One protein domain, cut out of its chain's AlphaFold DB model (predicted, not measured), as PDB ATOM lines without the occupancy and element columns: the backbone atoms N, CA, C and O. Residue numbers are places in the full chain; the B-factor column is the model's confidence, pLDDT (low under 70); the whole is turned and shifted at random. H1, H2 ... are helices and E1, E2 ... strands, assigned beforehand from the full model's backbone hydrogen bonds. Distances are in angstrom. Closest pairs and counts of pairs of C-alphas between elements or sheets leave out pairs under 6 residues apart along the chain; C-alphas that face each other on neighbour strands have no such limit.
ATOM      1  N   ALA A  42     -59.626   2.627  48.052       52.91
ATOM      2  CA  ALA A  42     -60.662   3.089  47.142       52.91
ATOM      3  C   ALA A  42     -60.485   4.596  46.905       52.91
ATOM      4  O   ALA A  42     -60.504   5.393  47.840       52.91
ATOM      5  N   VAL A  43     -60.290   4.986  45.648       57.16
ATOM      6  CA  VAL A  43     -60.080   6.384  45.266       57.16
ATOM      7  C   VAL A  43     -61.406   6.972  44.791       57.16
ATOM      8  O   VAL A  43     -61.967   6.510  43.792       57.16
ATOM      9  N   ASN A  44     -61.898   8.012  45.469       52.22
ATOM     10  CA  ASN A  44     -63.038   8.785  44.973       52.22
ATOM     11  C   ASN A  44     -62.659   9.484  43.660       52.22
ATOM     12  O   ASN A  44     -61.575  10.048  43.537       52.22
ATOM     13  N   ASN A  45     -63.559   9.451  42.674       63.59
ATOM     14  CA  ASN A  45     -63.387  10.109  41.370       63.59
ATOM     15  C   ASN A  45     -62.145   9.661  40.577       63.59
ATOM     16  O   ASN A  45     -61.454  10.459  39.948       63.59
ATOM     17  N   ALA A  46     -61.896   8.352  40.530       64.69
ATOM     18  CA  ALA A  46     -60.781   7.761  39.786       64.69
ATOM     19  C   ALA A  46     -60.707   8.185  38.293       64.69
ATOM     20  O   ALA A  46     -59.625   8.194  37.706       64.69
ATOM     21  N   LYS A  47     -61.844   8.573  37.689       68.25
ATOM     22  CA  LYS A  47     -61.933   9.122  36.321       68.25
ATOM     23  C   LYS A  47     -61.258  10.493  36.169       68.25
ATOM     24  O   LYS A  47     -60.584  10.732  35.171       68.25
ATOM     25  N   ASP A  48     -61.388  11.362  37.163       67.69
ATOM     26  CA  ASP A  48     -60.812  12.709  37.106       67.69
ATOM     27  C   ASP A  48     -59.291  12.637  37.264       67.69
ATOM     28  O   ASP A  48     -58.542  13.320  36.568       67.69
ATOM     29  N   ILE A  49     -58.818  11.729  38.125       70.81
ATOM     30  CA  ILE A  49     -57.387  11.484  38.327       70.81
ATOM     31  C   ILE A  49     -56.739  10.953  37.047       70.81
ATOM     32  O   ILE A  49     -55.700  11.476  36.648       70.81
ATOM     33  N   ILE A  50     -57.346   9.975  36.362       77.81
ATOM     34  CA  ILE A  50     -56.784   9.484  35.093       77.81
ATOM     35  C   ILE A  50     -56.791  10.574  34.014       77.81
ATOM     36  O   ILE A  50     -55.809  10.709  33.290       77.81
ATOM     37  N   GLN A  51     -57.828  11.413  33.944       74.31
ATOM     38  CA  GLN A  51     -57.862  12.531  33.000       74.31
ATOM     39  C   GLN A  51     -56.742  13.546  33.279       74.31
ATOM     40  O   GLN A  51     -56.038  13.960  32.356       74.31
ATOM     41  N   LEU A  52     -56.515  13.896  34.548       74.81
ATOM     42  CA  LEU A  52     -55.422  14.782  34.951       74.81
ATOM     43  C   LEU A  52     -54.049  14.178  34.639       74.81
ATOM     44  O   LEU A  52     -53.190  14.873  34.095       74.81
ATOM     45  N   LEU A  53     -53.851  12.886  34.916       80.00
ATOM     46  CA  LEU A  53     -52.627  12.164  34.558       80.00
ATOM     47  C   LEU A  53     -52.389  12.206  33.045       80.00
ATOM     48  O   LEU A  53     -51.288  12.530  32.606       80.00
ATOM     49  N   LEU A  54     -53.418  11.965  32.233       80.75
ATOM     50  CA  LEU A  54     -53.307  12.032  30.777       80.75
ATOM     51  C   LEU A  54     -52.970  13.442  30.272       80.75
ATOM     52  O   LEU A  54     -52.292  13.572  29.256       80.75
ATOM     53  N   MET A  55     -53.428  14.504  30.935       76.19
ATOM     54  CA  MET A  55     -53.191  15.890  30.504       76.19
ATOM     55  C   MET A  55     -51.864  16.481  30.999       76.19
ATOM     56  O   MET A  55     -51.283  17.345  30.333       76.19
ATOM     57  N   HIS A  56     -51.389  16.058  32.171       75.75
ATOM     58  CA  HIS A  56     -50.267  16.698  32.867       75.75
ATOM     59  C   HIS A  56     -49.045  15.808  33.069       75.75
ATOM     60  O   HIS A  56     -47.972  16.346  33.312       75.75
ATOM     61  N   VAL A  57     -49.194  14.491  32.952       80.19
ATOM     62  CA  VAL A  57     -48.089  13.538  33.108       80.19
ATOM     63  C   VAL A  57     -47.816  12.861  31.776       80.19
ATOM     64  O   VAL A  57     -46.730  13.003  31.239       80.19
ATOM     65  N   PHE A  58     -48.832  12.230  31.188       83.25
ATOM     66  CA  PHE A  58     -48.729  11.495  29.927       83.25
ATOM     67  C   PHE A  58     -49.050  12.382  28.710       83.25
ATOM     68  O   PHE A  58     -49.899  12.074  27.867       83.25
ATOM     69  N   GLU A  59     -48.359  13.516  28.590       83.12
ATOM     70  CA  GLU A  59     -48.287  14.347  27.373       83.12
ATOM     71  C   GLU A  59     -46.827  14.369  26.894       83.12
ATOM     72  O   GLU A  59     -45.972  14.479  27.761       83.12
ATOM     73  N   PRO A  60     -46.499  14.159  25.597       81.12
ATOM     74  CA  PRO A  60     -45.177  13.629  25.229       81.12
ATOM     75  C   PRO A  60     -44.013  14.461  25.764       81.12
ATOM     76  O   PRO A  60     -43.096  13.918  26.372       81.12
ATOM     77  N   LYS A  61     -44.125  15.789  25.650       82.81
ATOM     78  CA  LYS A  61     -43.122  16.719  26.178       82.81
ATOM     79  C   LYS A  61     -43.033  16.666  27.704       82.81
ATOM     80  O   LYS A  61     -41.941  16.588  28.251       82.81
ATOM     81  N   LYS A  62     -44.175  16.640  28.399       81.50
ATOM     82  CA  LYS A  62     -44.217  16.549  29.868       81.50
ATOM     83  C   LYS A  62     -43.665  15.231  30.389       81.50
ATOM     84  O   LYS A  62     -42.975  15.247  31.399       81.50
ATOM     85  N   THR A  63     -43.959  14.113  29.728       83.69
ATOM     86  CA  THR A  63     -43.427  12.804  30.119       83.69
ATOM     87  C   THR A  63     -41.900  12.837  30.075       83.69
ATOM     88  O   THR A  63     -41.253  12.486  31.057       83.69
ATOM     89  N   GLU A  64     -41.326  13.310  28.964       83.88
ATOM     90  CA  GLU A  64     -39.874  13.426  28.792       83.88
ATOM     91  C   GLU A  64     -39.239  14.356  29.832       83.88
ATOM     92  O   GLU A  64     -38.227  13.996  30.438       83.88
ATOM     93  N   ASP A  65     -39.849  15.517  30.081       81.25
ATOM     94  CA  ASP A  65     -39.374  16.476  31.080       81.25
ATOM     95  C   ASP A  65     -39.400  15.870  32.493       81.25
ATOM     96  O   ASP A  65     -38.409  15.939  33.220       81.25
ATOM     97  N   LEU A  66     -40.500  15.212  32.876       83.69
ATOM     98  CA  LEU A  66     -40.647  14.593  34.197       83.69
ATOM     99  C   LEU A  66     -39.684  13.416  34.404       83.69
ATOM    100  O   LEU A  66     -39.170  13.254  35.514       83.69
ATOM    101  N   CYS A  67     -39.418  12.620  33.364       85.81
ATOM    102  CA  CYS A  67     -38.406  11.563  33.406       85.81
ATOM    103  C   CYS A  67     -36.993  12.152  33.535       85.81
ATOM    104  O   CYS A  67     -36.205  11.689  34.358       85.81
ATOM    105  N   ARG A  68     -36.672  13.217  32.781       84.00
ATOM    106  CA  ARG A  68     -35.369  13.905  32.865       84.00
ATOM    107  C   ARG A  68     -35.128  14.509  34.247       84.00
ATOM    108  O   ARG A  68     -34.016  14.450  34.761       84.00
ATOM    109  N   GLU A  69     -36.171  15.059  34.860       81.81
ATOM    110  CA  GLU A  69     -36.151  15.590  36.226       81.81
ATOM    111  C   GLU A  69     -36.239  14.497  37.306       81.81
ATOM    112  O   GLU A  69     -36.385  14.828  38.484       81.81
ATOM    113  N   LYS A  70     -36.229  13.208  36.927       84.81
ATOM    114  CA  LYS A  70     -36.404  12.043  37.817       84.81
ATOM    115  C   LYS A  70     -37.674  12.085  38.681       84.81
ATOM    116  O   LYS A  70     -37.804  11.347  39.656       84.81
ATOM    117  N   SER A  71     -38.623  12.949  38.321       84.00
ATOM    118  CA  SER A  71     -39.896  13.131  39.020       84.00
ATOM    119  C   SER A  71     -40.917  12.063  38.619       84.00
ATOM    120  O   SER A  71     -41.884  11.838  39.341       84.00
ATOM    121  N   LEU A  72     -40.721  11.402  37.476       88.12
ATOM    122  CA  LEU A  72     -41.528  10.284  36.999       88.12
ATOM    123  C   LEU A  72     -40.627   9.068  36.772       88.12
ATOM    124  O   LEU A  72     -39.621   9.165  36.076       88.12
ATOM    125  N   VAL A  73     -41.022   7.932  37.342       89.50
ATOM    126  CA  VAL A  73     -40.385   6.628  37.142       89.50
ATOM    127  C   VAL A  73     -41.414   5.692  36.519       89.50
ATOM    128  O   VAL A  73     -42.504   5.502  37.065       89.50
ATOM    129  N   LEU A  74     -41.075   5.142  35.356       89.19
ATOM    130  CA  LEU A  74     -41.942   4.260  34.565       89.19
ATOM    131  C   LEU A  74     -41.465   2.804  34.571       89.19
ATOM    132  O   LEU A  74     -42.251   1.900  34.287       89.19
ATOM    133  N   GLU A  75     -40.191   2.581  34.895       88.19
ATOM    134  CA  GLU A  75     -39.591   1.254  34.918       88.19
ATOM    135  C   GLU A  75     -39.980   0.497  36.183       88.19
ATOM    136  O   GLU A  75     -39.774   0.956  37.307       88.19
ATOM    137  N   TYR A  76     -40.537  -0.698  35.995       87.06
ATOM    138  CA  TYR A  76     -41.020  -1.529  37.095       87.06
ATOM    139  C   TYR A  76     -39.897  -1.905  38.066       87.06
ATOM    140  O   TYR A  76     -40.072  -1.790  39.277       87.06
ATOM    141  N   ASN A  77     -38.742  -2.311  37.532       87.31
ATOM    142  CA  ASN A  77     -37.598  -2.732  38.339       87.31
ATOM    143  C   ASN A  77     -37.086  -1.582  39.212       87.31
ATOM    144  O   ASN A  77     -36.910  -1.769  40.408       87.31
ATOM    145  N   GLU A  78     -36.976  -0.370  38.657       88.94
ATOM    146  CA  GLU A  78     -36.561   0.811  39.424       88.94
ATOM    147  C   GLU A  78     -37.536   1.131  40.568       88.94
ATOM    148  O   GLU A  78     -37.119   1.518  41.661       88.94
ATOM    149  N   ILE A  79     -38.842   0.950  40.344       89.19
ATOM    150  CA  ILE A  79     -39.864   1.149  41.379       89.19
ATOM    151  C   ILE A  79     -39.744   0.077  42.467       89.19
ATOM    152  O   ILE A  79     -39.870   0.400  43.648       89.19
ATOM    153  N   MET A  80     -39.501  -1.183  42.098       88.19
ATOM    154  CA  MET A  80     -39.324  -2.267  43.069       88.19
ATOM    155  C   MET A  80     -38.060  -2.090  43.895       88.19
ATOM    156  O   MET A  80     -38.141  -2.187  45.116       88.19
ATOM    157  N   ASP A  81     -36.936  -1.768  43.261       88.69
ATOM    158  CA  ASP A  81     -35.671  -1.510  43.947       88.69
ATOM    159  C   ASP A  81     -35.836  -0.354  44.943       88.69
ATOM    160  O   ASP A  81     -35.448  -0.464  46.108       88.69
ATOM    161  N   PHE A  82     -36.523   0.719  44.529       87.94
ATOM    162  CA  PHE A  82     -36.845   1.851  45.398       87.94
ATOM    163  C   PHE A  82     -37.751   1.469  46.578       87.94
ATOM    164  O   PHE A  82     -37.558   1.944  47.695       87.94
ATOM    165  N   LEU A  83     -38.745   0.606  46.354       86.19
ATOM    166  CA  LEU A  83     -39.643   0.130  47.407       86.19
ATOM    167  C   LEU A  83     -38.981  -0.873  48.355       86.19
ATOM    168  O   LEU A  83     -39.375  -0.965  49.522       86.19
ATOM    169  N   GLN A  84     -37.992  -1.628  47.884       87.62
ATOM    170  CA  GLN A  84     -37.266  -2.621  48.671       87.62
ATOM    171  C   GLN A  84     -36.132  -1.997  49.490       87.62
ATOM    172  O   GLN A  84     -35.938  -2.432  50.622       87.62
ATOM    173  N   ALA A  85     -35.491  -0.928  49.009       84.56
ATOM    174  CA  ALA A  85     -34.399  -0.224  49.693       84.56
ATOM    175  C   ALA A  85     -34.742   0.190  51.135       84.56
ATOM    176  O   ALA A  85     -35.756   0.848  51.358       84.56
ATOM    177  N   ASP A  86     -33.917  -0.195  52.112       75.38
ATOM    178  CA  ASP A  86     -34.195   0.013  53.545       75.38
ATOM    179  C   ASP A  86     -34.368   1.491  53.925       75.38
ATOM    180  O   ASP A  86     -35.249   1.808  54.723       75.38
ATOM    181  N   ASP A  87     -33.607   2.380  53.282       73.25
ATOM    182  CA  ASP A  87     -33.706   3.831  53.425       73.25
ATOM    183  C   ASP A  87     -34.109   4.495  52.101       73.25
ATOM    184  O   ASP A  87     -33.647   4.116  51.020       73.25
ATOM    185  N   ILE A  88     -34.915   5.561  52.183       66.81
ATOM    186  CA  ILE A  88     -35.123   6.463  51.045       66.81
ATOM    187  C   ILE A  88     -33.868   7.306  50.870       66.81
ATOM    188  O   ILE A  88     -33.707   8.366  51.476       66.81
ATOM    189  N   ILE A  89     -32.985   6.844  49.996       58.47
ATOM    190  CA  ILE A  89     -31.868   7.645  49.513       58.47
ATOM    191  C   ILE A  89     -32.394   8.495  48.355       58.47
ATOM    192  O   ILE A  89     -32.237   8.154  47.183       58.47
ATOM    193  N   ASP A  90     -33.084   9.589  48.681       60.06
ATOM    194  CA  ASP A  90     -33.473  10.584  47.683       60.06
ATOM    195  C   ASP A  90     -32.540  11.797  47.745       60.06
ATOM    196  O   ASP A  90     -32.682  12.696  48.575       60.06
ATOM    197  N   HIS A  91     -31.545  11.798  46.858       55.97
ATOM    198  CA  HIS A  91     -30.598  12.903  46.707       55.97
ATOM    199  C   HIS A  91     -31.234  14.159  46.094       55.97
ATOM    200  O   HIS A  91     -30.662  15.242  46.196       55.97
ATOM    201  N   ASP A  92     -32.412  14.026  45.479       63.47
ATOM    202  CA  ASP A  92     -33.051  15.067  44.676       63.47
ATOM    203  C   ASP A  92     -34.102  15.869  45.486       63.47
ATOM    204  O   ASP A  92     -34.734  16.797  44.974       63.47
ATOM    205  N   GLY A  93     -34.257  15.571  46.784       73.31
ATOM    206  CA  GLY A  93     -35.058  16.362  47.726       73.31
ATOM    207  C   GLY A  93     -36.573  16.149  47.631       73.31
ATOM    208  O   GLY A  93     -37.336  17.001  48.095       73.31
ATOM    209  N   PHE A  94     -37.024  15.047  47.026       81.31
ATOM    210  CA  PHE A  94     -38.433  14.651  47.045       81.31
ATOM    211  C   PHE A  94     -38.835  14.115  48.425       81.31
ATOM    212  O   PHE A  94     -38.051  13.474  49.120       81.31
ATOM    213  N   ASP A  95     -40.076  14.382  48.830       77.25
ATOM    214  CA  ASP A  95     -40.584  14.033  50.161       77.25
ATOM    215  C   ASP A  95     -41.919  13.288  50.137       77.25
ATOM    216  O   ASP A  95     -42.400  12.887  51.195       77.25
ATOM    217  N   THR A  96     -42.527  13.117  48.960       80.44
ATOM    218  CA  THR A  96     -43.803  12.427  48.766       80.44
ATOM    219  C   THR A  96     -43.749  11.582  47.498       80.44
ATOM    220  O   THR A  96     -43.340  12.060  46.443       80.44
ATOM    221  N   PHE A  97     -44.216  10.336  47.579       85.31
ATOM    222  CA  PHE A  97     -44.073   9.350  46.506       85.31
ATOM    223  C   PHE A  97     -45.427   8.719  46.180       85.31
ATOM    224  O   PHE A  97     -45.970   7.944  46.965       85.31
ATOM    225  N   PHE A  98     -45.994   9.049  45.023       84.00
ATOM    226  CA  PHE A  98     -47.252   8.471  44.554       84.00
ATOM    227  C   PHE A  98     -46.977   7.252  43.692       84.00
ATOM    228  O   PHE A  98     -46.259   7.349  42.703       84.00
ATOM    229  N   ILE A  99     -47.579   6.123  44.040       87.38
ATOM    230  CA  ILE A  99     -47.426   4.858  43.328       87.38
ATOM    231  C   ILE A  99     -48.781   4.503  42.743       87.38
ATOM    232  O   ILE A  99     -49.745   4.288  43.479       87.38
ATOM    233  N   PHE A 100     -48.852   4.458  41.421       86.31
ATOM    234  CA  PHE A 100     -50.073   4.158  40.692       86.31
ATOM    235  C   PHE A 100     -50.009   2.752  40.127       86.31
ATOM    236  O   PHE A 100     -48.997   2.357  39.550       86.31
ATOM    237  N   VAL A 101     -51.113   2.020  40.256       86.00
ATOM    238  CA  VAL A 101     -51.243   0.660  39.729       86.00
ATOM    239  C   VAL A 101     -52.523   0.540  38.912       86.00
ATOM    240  O   VAL A 101     -53.613   0.846  39.393       86.00
ATOM    241  N   CYS A 102     -52.411   0.060  37.677       83.31
ATOM    242  CA  CYS A 102     -53.540  -0.223  36.790       83.31
ATOM    243  C   CYS A 102     -54.175  -1.591  37.104       83.31
ATOM    244  O   CYS A 102     -54.090  -2.515  36.304       83.31
ATOM    245  N   CYS A 103     -54.841  -1.724  38.254       70.12
ATOM    246  CA  CYS A 103     -55.216  -3.008  38.872       70.12
ATOM    247  C   CYS A 103     -56.044  -3.997  38.021       70.12
ATOM    248  O   CYS A 103     -56.125  -5.164  38.383       70.12
ATOM    249  N   LYS A 104     -56.729  -3.561  36.953       67.38
ATOM    250  CA  LYS A 104     -57.674  -4.405  36.185       67.38
ATOM    251  C   LYS A 104     -57.238  -4.723  34.754       67.38
ATOM    252  O   LYS A 104     -57.970  -5.424  34.057       67.38
ATOM    253  N   ASP A 105     -56.088  -4.205  34.329       65.12
ATOM    254  CA  ASP A 105     -55.620  -4.310  32.941       65.12
ATOM    255  C   ASP A 105     -54.294  -5.082  32.804       65.12
ATOM    256  O   ASP A 105     -53.819  -5.280  31.689       65.12
ATOM    257  N   ILE A 106     -53.689  -5.497  33.922       72.50
ATOM    258  CA  ILE A 106     -52.370  -6.142  33.994       72.50
ATOM    259  C   ILE A 106     -52.426  -7.392  34.882       72.50
ATOM    260  O   ILE A 106     -53.347  -7.539  35.685       72.50
ATOM    261  N   ASP A 107     -51.437  -8.277  34.746       74.94
ATOM    262  CA  ASP A 107     -51.306  -9.481  35.575       74.94
ATOM    263  C   ASP A 107     -51.167  -9.111  37.063       74.94
ATOM    264  O   ASP A 107     -50.278  -8.349  37.451       74.94
ATOM    265  N   GLU A 108     -52.041  -9.678  37.899       73.69
ATOM    266  CA  GLU A 108     -52.047  -9.499  39.356       73.69
ATOM    267  C   GLU A 108     -50.704  -9.851  40.001       73.69
ATOM    268  O   GLU A 108     -50.302  -9.222  40.980       73.69
ATOM    269  N   ASN A 109     -49.962 -10.805  39.433       75.25
ATOM    270  CA  ASN A 109     -48.657 -11.192  39.959       75.25
ATOM    271  C   ASN A 109     -47.611 -10.081  39.876       75.25
ATOM    272  O   ASN A 109     -46.683 -10.094  40.679       75.25
ATOM    273  N   LEU A 110     -47.763  -9.125  38.954       72.62
ATOM    274  CA  LEU A 110     -46.824  -8.014  38.812       72.62
ATOM    275  C   LEU A 110     -46.975  -7.000  39.945       72.62
ATOM    276  O   LEU A 110     -45.998  -6.379  40.349       72.62
ATOM    277  N   PHE A 111     -48.180  -6.815  40.478       76.44
ATOM    278  CA  PHE A 111     -48.438  -5.743  41.441       76.44
ATOM    279  C   PHE A 111     -48.865  -6.218  42.828       76.44
ATOM    280  O   PHE A 111     -48.968  -5.380  43.722       76.44
ATOM    281  N   LYS A 112     -49.086  -7.523  43.043       76.69
ATOM    282  CA  LYS A 112     -49.520  -8.071  44.342       76.69
ATOM    283  C   LYS A 112     -48.623  -7.654  45.511       76.69
ATOM    284  O   LYS A 112     -49.131  -7.376  46.590       76.69
ATOM    285  N   ASP A 113     -47.316  -7.532  45.290       80.06
ATOM    286  CA  ASP A 113     -46.360  -7.223  46.356       80.06
ATOM    287  C   ASP A 113     -46.238  -5.710  46.629       80.06
ATOM    288  O   ASP A 113     -45.800  -5.307  47.708       80.06
ATOM    289  N   VAL A 114     -46.698  -4.849  45.709       83.44
ATOM    290  CA  VAL A 114     -46.608  -3.380  45.837       83.44
ATOM    291  C   VAL A 114     -47.337  -2.858  47.078       83.44
ATOM    292  O   VAL A 114     -46.715  -2.138  47.865       83.44
ATOM    293  N   PRO A 115     -48.616  -3.214  47.327       81.31
ATOM    294  CA  PRO A 115     -49.314  -2.779  48.531       81.31
ATOM    295  C   PRO A 115     -48.604  -3.176  49.828       81.31
ATOM    296  O   PRO A 115     -48.586  -2.405  50.790       81.31
ATOM    297  N   TYR A 116     -47.997  -4.362  49.855       80.38
ATOM    298  CA  TYR A 116     -47.276  -4.867  51.017       80.38
ATOM    299  C   TYR A 116     -45.987  -4.081  51.282       80.38
ATOM    300  O   TYR A 116     -45.756  -3.646  52.414       80.38
ATOM    301  N   LEU A 117     -45.180  -3.849  50.242       81.62
ATOM    302  CA  LEU A 117     -43.936  -3.080  50.342       81.62
ATOM    303  C   LEU A 117     -44.195  -1.645  50.815       81.62
ATOM    304  O   LEU A 117     -43.491  -1.148  51.694       81.62
ATOM    305  N   VAL A 118     -45.261  -1.015  50.315       81.88
ATOM    306  CA  VAL A 118     -45.669   0.331  50.738       81.88
ATOM    307  C   VAL A 118     -46.102   0.363  52.207       81.88
ATOM    308  O   VAL A 118     -45.706   1.264  52.944       81.88
ATOM    309  N   ARG A 119     -46.887  -0.621  52.674       76.50
ATOM    310  CA  ARG A 119     -47.356  -0.658  54.074       76.50
ATOM    311  C   ARG A 119     -46.249  -0.928  55.087       76.50
ATOM    312  O   ARG A 119     -46.346  -0.446  56.212       76.50
ATOM    313  N   LYS A 120     -45.217  -1.689  54.717       78.50
ATOM    314  CA  LYS A 120     -44.088  -2.004  55.609       78.50
ATOM    315  C   LYS A 120     -43.292  -0.780  56.050       78.50
ATOM    316  O   LYS A 120     -42.627  -0.840  57.080       78.50
ATOM    317  N   LYS A 121     -43.365   0.315  55.294       72.06
ATOM    318  CA  LYS A 121     -42.553   1.513  55.507       72.06
ATOM    319  C   LYS A 121     -43.432   2.752  55.725       72.06
ATOM    320  O   LYS A 121     -43.403   3.678  54.920       72.06
ATOM    321  N   PRO A 122     -44.212   2.810  56.821       65.31
ATOM    322  CA  PRO A 122     -45.135   3.921  57.076       65.31
ATOM    323  C   PRO A 122     -44.419   5.249  57.362       65.31
ATOM    324  O   PRO A 122     -45.036   6.305  57.287       65.31
ATOM    325  N   GLN A 123     -43.126   5.201  57.699       65.88
ATOM    326  CA  GLN A 123     -42.291   6.385  57.935       65.88
ATOM    327  C   GLN A 123     -41.991   7.157  56.645       65.88
ATOM    328  O   GLN A 123     -41.558   8.306  56.677       65.88
ATOM    329  N   HIS A 124     -42.230   6.528  55.501       71.38
ATOM    330  CA  HIS A 124     -42.050   7.109  54.193       71.38
ATOM    331  C   HIS A 124     -43.410   7.564  53.652       71.38
ATOM    332  O   HIS A 124     -44.395   6.829  53.721       71.38
ATOM    333  N   ASN A 125     -43.481   8.783  53.107       76.06
ATOM    334  CA  ASN A 125     -44.712   9.398  52.584       76.06
ATOM    335  C   ASN A 125     -45.147   8.781  51.240       76.06
ATOM    336  O   ASN A 125     -45.308   9.472  50.227       76.06
ATOM    337  N   TYR A 126     -45.339   7.468  51.221       80.88
ATOM    338  CA  TYR A 126     -45.889   6.748  50.089       80.88
ATOM    339  C   TYR A 126     -47.404   6.933  50.015       80.88
ATOM    340  O   TYR A 126     -48.128   6.876  51.013       80.88
ATOM    341  N   ARG A 127     -47.906   7.115  48.797       78.69
ATOM    342  CA  ARG A 127     -49.330   7.206  48.477       78.69
ATOM    343  C   ARG A 127     -49.643   6.202  47.380       78.69
ATOM    344  O   ARG A 127     -49.369   6.451  46.211       78.69
ATOM    345  N   LEU A 128     -50.206   5.063  47.767       81.81
ATOM    346  CA  LEU A 128     -50.637   4.036  46.826       81.81
ATOM    347  C   LEU A 128     -52.012   4.379  46.247       81.81
ATOM    348  O   LEU A 128     -52.933   4.686  47.000       81.81
ATOM    349  N   ILE A 129     -52.156   4.310  44.926       78.56
ATOM    350  CA  ILE A 129     -53.375   4.676  44.201       78.56
ATOM    351  C   ILE A 129     -53.694   3.580  43.183       78.56
ATOM    352  O   ILE A 129     -52.938   3.340  42.242       78.56
ATOM    353  N   GLY A 130     -54.844   2.927  43.356       78.62
ATOM    354  CA  GLY A 130     -55.395   2.020  42.353       78.62
ATOM    355  C   GLY A 130     -56.122   2.804  41.260       78.62
ATOM    356  O   GLY A 130     -57.045   3.569  41.545       78.62
ATOM    357  N   LEU A 131     -55.715   2.624  40.007       79.69
ATOM    358  CA  LEU A 131     -56.355   3.243  38.850       79.69
ATOM    359  C   LEU A 131     -57.539   2.401  38.342       79.69
ATOM    360  O   LEU A 131     -57.550   1.173  38.487       79.69
ATOM    361  N   PRO A 132     -58.558   3.040  37.737       74.25
ATOM    362  CA  PRO A 132     -59.746   2.341  37.263       74.25
ATOM    363  C   PRO A 132     -59.431   1.439  36.060       74.25
ATOM    364  O   PRO A 132     -58.373   1.537  35.436       74.25
ATOM    365  N   LYS A 133     -60.387   0.576  35.701       70.81
ATOM    366  CA  LYS A 133     -60.298  -0.286  34.511       70.81
ATOM    367  C   LYS A 133     -60.047   0.549  33.244       70.81
ATOM    368  O   LYS A 133     -60.616   1.631  33.114       70.81
ATOM    369  N   ASN A 134     -59.266   0.019  32.307       75.19
ATOM    370  CA  ASN A 134     -58.828   0.636  31.049       75.19
ATOM    371  C   ASN A 134     -57.821   1.796  31.182       75.19
ATOM    372  O   ASN A 134     -57.515   2.455  30.182       75.19
ATOM    373  N   SER A 135     -57.287   2.066  32.377       80.44
ATOM    374  CA  SER A 135     -56.276   3.117  32.567       80.44
ATOM    375  C   SER A 135     -54.974   2.784  31.850       80.44
ATOM    376  O   SER A 135     -54.393   3.656  31.209       80.44
ATOM    377  N   TYR A 136     -54.558   1.514  31.883       83.38
ATOM    378  CA  TYR A 136     -53.348   1.055  31.201       83.38
ATOM    379  C   TYR A 136     -53.433   1.300  29.694       83.38
ATOM    380  O   TYR A 136     -52.551   1.917  29.097       83.38
ATOM    381  N   PHE A 137     -54.546   0.876  29.092       82.88
ATOM    382  CA  PHE A 137     -54.803   1.066  27.669       82.88
ATOM    383  C   PHE A 137     -54.872   2.545  27.299       82.88
ATOM    384  O   PHE A 137     -54.312   2.938  26.284       82.88
ATOM    385  N   SER A 138     -55.509   3.372  28.129       83.62
ATOM    386  CA  SER A 138     -55.660   4.808  27.862       83.62
ATOM    387  C   SER A 138     -54.317   5.548  27.897       83.62
ATOM    388  O   SER A 138     -54.058   6.395  27.044       83.62
ATOM    389  N   ILE A 139     -53.439   5.203  28.846       83.62
ATOM    390  CA  ILE A 139     -52.077   5.750  28.938       83.62
ATOM    391  C   ILE A 139     -51.244   5.301  27.728       83.62
ATOM    392  O   ILE A 139     -50.637   6.124  27.036       83.62
ATOM    393  N   ASN A 140     -51.260   4.003  27.415       83.44
ATOM    394  CA  ASN A 140     -50.450   3.450  26.329       83.44
ATOM    395  C   ASN A 140     -50.961   3.775  24.927       83.44
ATOM    396  O   ASN A 140     -50.149   3.875  24.011       83.44
ATOM    397  N   ALA A 141     -52.260   4.008  24.742       82.00
ATOM    398  CA  ALA A 141     -52.804   4.484  23.472       82.00
ATOM    399  C   ALA A 141     -52.189   5.829  23.062       82.00
ATOM    400  O   ALA A 141     -52.058   6.112  21.874       82.00
ATOM    401  N   LYS A 142     -51.792   6.645  24.043       76.62
ATOM    402  CA  LYS A 142     -51.267   7.984  23.800       76.62
ATOM    403  C   LYS A 142     -49.764   7.999  23.515       76.62
ATOM    404  O   LYS A 142     -49.330   8.817  22.711       76.62
ATOM    405  N   GLN A 143     -48.971   7.146  24.178       71.88
ATOM    406  CA  GLN A 143     -47.499   7.198  24.079       71.88
ATOM    407  C   GLN A 143     -46.767   5.848  24.149       71.88
ATOM    408  O   GLN A 143     -45.565   5.821  23.916       71.88
ATOM    409  N   LYS A 144     -47.450   4.733  24.446       74.31
ATOM    410  CA  LYS A 144     -46.838   3.399  24.647       74.31
ATOM    411  C   LYS A 144     -45.645   3.396  25.623       74.31
ATOM    412  O   LYS A 144     -44.603   2.827  25.327       74.31
ATOM    413  N   VAL A 145     -45.803   4.043  26.776       77.75
ATOM    414  CA  VAL A 145     -44.713   4.284  27.743       77.75
ATOM    415  C   VAL A 145     -44.750   3.386  28.979       77.75
ATOM    416  O   VAL A 145     -43.784   3.345  29.729       77.75
ATOM    417  N   LEU A 146     -45.855   2.686  29.236       81.06
ATOM    418  CA  LEU A 146     -46.079   1.966  30.485       81.06
ATOM    419  C   LEU A 146     -46.108   0.458  30.216       81.06
ATOM    420  O   LEU A 146     -47.102  -0.041  29.708       81.06
ATOM    421  N   LEU A 147     -45.049  -0.278  30.553       76.12
ATOM    422  CA  LEU A 147     -44.943  -1.709  30.212       76.12
ATOM    423  C   LEU A 147     -45.671  -2.637  31.198       76.12
ATOM    424  O   LEU A 147     -46.274  -3.624  30.791       76.12
ATOM    425  N   HIS A 148     -45.639  -2.308  32.491       80.25
ATOM    426  CA  HIS A 148     -46.117  -3.197  33.564       80.25
ATOM    427  C   HIS A 148     -47.330  -2.637  34.313       80.25
ATOM    428  O   HIS A 148     -47.756  -3.193  35.316       80.25
ATOM    429  N   GLY A 149     -47.876  -1.505  33.858       82.00
ATOM    430  CA  GLY A 149     -49.033  -0.864  34.482       82.00
ATOM    431  C   GLY A 149     -48.799  -0.326  35.893       82.00
ATOM    432  O   GLY A 149     -49.767  -0.054  36.601       82.00
ATOM    433  N   VAL A 150     -47.536  -0.147  36.276       87.94
ATOM    434  CA  VAL A 150     -47.106   0.479  37.527       87.94
ATOM    435  C   VAL A 150     -46.207   1.660  37.180       87.94
ATOM    436  O   VAL A 150     -45.331   1.529  36.332       87.94
ATOM    437  N   PHE A 151     -46.434   2.807  37.812       89.94
ATOM    438  CA  PHE A 151     -45.542   3.963  37.711       89.94
ATOM    439  C   PHE A 151     -45.509   4.740  39.020       89.94
ATOM    440  O   PHE A 151     -46.453   4.695  39.815       89.94
ATOM    441  N   MET A 152     -44.423   5.479  39.227       89.38
ATOM    442  CA  MET A 152     -44.217   6.294  40.414       89.38
ATOM    443  C   MET A 152     -44.004   7.761  40.041       89.38
ATOM    444  O   MET A 152     -43.197   8.088  39.177       89.38
ATOM    445  N   LEU A 153     -44.712   8.650  40.733       86.75
ATOM    446  CA  LEU A 153     -44.519  10.095  40.672       86.75
ATOM    447  C   LEU A 153     -43.925  10.583  41.991       86.75
ATOM    448  O   LEU A 153     -44.539  10.440  43.050       86.75
ATOM    449  N   LYS A 154     -42.739  11.180  41.916       86.12
ATOM    450  CA  LYS A 154     -42.050  11.804  43.042       86.12
ATOM    451  C   LYS A 154     -42.412  13.279  43.110       86.12
ATOM    452  O   LYS A 154     -42.456  13.978  42.095       86.12
ATOM    453  N   TYR A 155     -42.684  13.751  44.315       78.12
ATOM    454  CA  TYR A 155     -43.078  15.123  44.567       78.12
ATOM    455  C   TYR A 155     -42.266  15.718  45.708       78.12
ATOM    456  O   TYR A 155     -41.953  15.046  46.687       78.12
ATOM    457  N   ASN A 156     -41.938  16.998  45.569       78.06
ATOM    458  CA  ASN A 156     -41.366  17.797  46.636       78.06
ATOM    459  C   ASN A 156     -42.467  18.731  47.141       78.06
ATOM    460  O   ASN A 156     -42.871  19.652  46.431       78.06
ATOM    461  N   SER A 157     -42.973  18.504  48.353       67.69
ATOM    462  CA  SER A 157     -44.059  19.299  48.936       67.69
ATOM    463  C   SER A 157     -43.712  20.785  49.089       67.69
ATOM    464  O   SER A 157     -44.613  21.621  49.190       67.69
ATOM    465  N   LYS A 158     -42.417  21.128  49.069       67.75
ATOM    466  CA  LYS A 158     -41.912  22.505  49.126       67.75
ATOM    467  C   LYS A 158     -41.840  23.170  47.747       67.75
ATOM    468  O   LYS A 158     -41.686  24.391  47.690       67.75
ATOM    469  N   ASP A 159     -41.976  22.419  46.648       61.97
ATOM    470  CA  ASP A 159     -42.003  22.977  45.294       61.97
ATOM    471  C   ASP A 159     -43.362  23.643  45.008       61.97
ATOM    472  O   ASP A 159     -44.405  23.005  44.832       61.97
ATOM    473  N   LYS A 160     -43.352  24.980  44.968       52.88
ATOM    474  CA  LYS A 160     -44.531  25.825  44.719       52.88
ATOM    475  C   LYS A 160     -44.819  26.045  43.226       52.88
ATOM    476  O   LYS A 160     -45.714  26.823  42.893       52.88
ATOM    477  N   LYS A 161     -44.097  25.397  42.301       49.50
ATOM    478  CA  LYS A 161     -44.333  25.558  40.856       49.50
ATOM    479  C   LYS A 161     -45.694  24.981  40.440       49.50
ATOM    480  O   LYS A 161     -46.018  23.823  40.696       49.50
ATOM    481  N   ILE A 162     -46.502  25.802  39.769       40.78
ATOM    482  CA  ILE A 162     -47.926  25.551  39.456       40.78
ATOM    483  C   ILE A 162     -48.142  24.286  38.597       40.78
ATOM    484  O   ILE A 162     -49.141  23.590  38.765       40.78
ATOM    485  N   ASN A 163     -47.194  23.945  37.715       43.16
ATOM    486  CA  ASN A 163     -47.377  22.895  36.703       43.16
ATOM    487  C   ASN A 163     -47.355  21.460  37.276       43.16
ATOM    488  O   ASN A 163     -48.078  20.596  36.787       43.16
ATOM    489  N   LYS A 164     -46.583  21.217  38.348       47.53
ATOM    490  CA  LYS A 164     -46.567  19.939  39.089       47.53
ATOM    491  C   LYS A 164     -47.637  19.910  40.198       47.53
ATOM    492  O   LYS A 164     -48.197  18.860  40.515       47.53
ATOM    493  N   ASN A 165     -48.004  21.086  40.713       46.97
ATOM    494  CA  ASN A 165     -48.963  21.243  41.807       46.97
ATOM    495  C   ASN A 165     -50.406  20.871  41.446       46.97
ATOM    496  O   ASN A 165     -51.139  20.457  42.331       46.97
ATOM    497  N   ALA A 166     -50.852  20.975  40.191       47.75
ATOM    498  CA  ALA A 166     -52.253  20.685  39.854       47.75
ATOM    499  C   ALA A 166     -52.635  19.208  40.073       47.75
ATOM    500  O   ALA A 166     -53.708  18.920  40.605       47.75
ATOM    501  N   VAL A 167     -51.755  18.274  39.699       54.34
ATOM    502  CA  VAL A 167     -51.963  16.830  39.904       54.34
ATOM    503  C   VAL A 167     -51.807  16.493  41.387       54.34
ATOM    504  O   VAL A 167     -52.687  15.864  41.967       54.34
ATOM    505  N   TYR A 168     -50.754  17.008  42.029       54.16
ATOM    506  CA  TYR A 168     -50.497  16.827  43.459       54.16
ATOM    507  C   TYR A 168     -51.629  17.356  44.355       54.16
ATOM    508  O   TYR A 168     -52.136  16.624  45.201       54.16
ATOM    509  N   LEU A 169     -52.077  18.600  44.152       51.81
ATOM    510  CA  LEU A 169     -53.145  19.228  44.934       51.81
ATOM    511  C   LEU A 169     -54.495  18.536  44.721       51.81
ATOM    512  O   LEU A 169     -55.252  18.414  45.678       51.81
ATOM    513  N   ASN A 170     -54.808  18.074  43.505       51.53
ATOM    514  CA  ASN A 170     -56.065  17.364  43.245       51.53
ATOM    515  C   ASN A 170     -56.057  15.942  43.797       51.53
ATOM    516  O   ASN A 170     -57.056  15.520  44.374       51.53
ATOM    517  N   ILE A 171     -54.947  15.210  43.673       54.69
ATOM    518  CA  ILE A 171     -54.820  13.899  44.315       54.69
ATOM    519  C   ILE A 171     -54.906  14.074  45.825       54.69
ATOM    520  O   ILE A 171     -55.693  13.392  46.464       54.69
ATOM    521  N   ARG A 172     -54.167  15.026  46.402       50.34
ATOM    522  CA  ARG A 172     -54.201  15.285  47.840       50.34
ATOM    523  C   ARG A 172     -55.614  15.633  48.314       50.34
ATOM    524  O   ARG A 172     -56.101  14.955  49.200       50.34
ATOM    525  N   LYS A 173     -56.320  16.569  47.669       50.50
ATOM    526  CA  LYS A 173     -57.706  16.933  48.033       50.50
ATOM    527  C   LYS A 173     -58.713  15.786  47.886       50.50
ATOM    528  O   LYS A 173     -59.636  15.698  48.687       50.50
ATOM    529  N   ASN A 174     -58.551  14.913  46.888       47.31
ATOM    530  CA  ASN A 174     -59.467  13.786  46.653       47.31
ATOM    531  C   ASN A 174     -59.109  12.522  47.459       47.31
ATOM    532  O   ASN A 174     -59.973  11.676  47.682       47.31
ATOM    533  N   VAL A 175     -57.860  12.390  47.911       48.38
ATOM    534  CA  VAL A 175     -57.372  11.283  48.753       48.38
ATOM    535  C   VAL A 175     -57.413  11.649  50.249       48.38
ATOM    536  O   VAL A 175     -57.568  10.764  51.088       48.38
ATOM    537  N   GLU A 176     -57.389  12.942  50.606       40.53
ATOM    538  CA  GLU A 176     -57.558  13.450  51.985       40.53
ATOM    539  C   GLU A 176     -58.946  13.159  52.588       40.53
ATOM    540  O   GLU A 176     -59.147  13.374  53.778       40.53
ATOM    541  N   GLY A 177     -59.878  12.580  51.823       35.94
ATOM    542  CA  GLY A 177     -61.134  12.037  52.349       35.94
ATOM    543  C   GLY A 177     -61.040  10.647  53.004       35.94
ATOM    544  O   GLY A 177     -62.036  10.211  53.573       35.94
TER     545      GLY A 177
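What this domain is: This is residues 42 to 177 of the 181 residues of an uncharacterized protein of Hanseniaspora guilliermondii (UniProt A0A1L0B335). What does the domain look like? A small sheet of three strands, E2, E1 and E3, makes the core of a rounded body, with helices over both of its faces. H7 crosses one face with H1 side by side with it, H5 covers E2 on the opposite face with H3 beside it, and H2 and H6 lie farther out, each near H1. How is it built along the chain? The printed part has 136 residues, with seven named helices and three named strands in the order H1, H2, H3, E1, H4, H5, E2, H6, E3, H7, of the mixed class, helices and strands; the sheet is mixed too, E2 and E1 parallel, E1 and E3 antiparallel. How large is it? It is compact, with a radius of gyration of the C-alphas of 13.9 A and spans of 36 by 35 by 32 A.

How they stand to each other: What stands by the first helix? H1, residues 46 to 56, touches H7, residues 162 to 175, closest at the C-alphas of Leu 52 and Val 167, 6.4 A apart, and the two run opposite ways at a shallow tilt of 9 degrees. H2, residues 60 to 68, is close to H1 but not clearly touching, with the C-alphas of His 56 and Lys 62 closest at 6.8 A. H6, residues 135 to 143, is also close to H1 but not clearly touching, closest at the C-alphas of Leu 54 and Ile 139, 6.7 A. How do the strands pair? The inner strand E1, residues 96 to 101, is antiparallel to the edge strand E3, residues 150 to 155, with N 98 and O 153 within hydrogen-bond range at 2.8 A; residues 72 to 73 make a short antiparallel pairing with residues 152 to 153 of E3. E1 is parallel to the edge strand E2, residues 126 to 130, with N 127 and O 97 at 2.8 A. E1, H4 of residues 108 to 111, H5 of residues 114 to 120, and E2 form a strand-helix-strand unit, two parallel neighbour strands with helices between, its crossover right-handed. Which helices are on the sheet? H3, residues 76 to 84, only grazes it and touches H5, closest at the C-alphas of Leu 83 and Leu 117, 6.1 A. H5 lies over E2 at a height over the sheet of 9.2 A, with the C-alphas of Val 118 and Tyr 126 closest at 6.5 A. H7, on the opposite face at a height of 10.5 A, runs across the strands, at 69 degrees to E1 on the local plane. How are the helix backbones? Every O i to N i+4 pair is within hydrogen-bond range in H1, H2, H3 and H5, against 4 of 5 in H6 and 8 of 10 in H7; H4 is too short for such a pair.

Where its parts are: Where do the first elements lie? H1 begins at C-alpha 46, at (-60.781, 7.761, 39.786), and is 15.4 A long; H2 and H3 follow. Where are the strands? E1, 16.6 A long, begins at C-alpha 96, at (-43.803, 12.427, 48.766); after H4 and H5 comes E2, 13.1 A, and after H6 comes E3, 16.7 A. Where does the last element end? H7, 19.5 A long, ends at C-alpha 175, at (-57.372, 11.283, 48.753).

The domain as a whole: How far does it reach? The two C-alphas farthest apart are those of Asn 109 and Lys 160, 37.5 A. Is anything cut or long? The printed part has no cut, and the link from H3 to E1, 11 residues, is long. Where is confidence low? The mean pLDDT of the printed part is 74.0, and 37 residues are under 70, among them residues 42 to 48 and 157 to 177; H7 has a mean of 49.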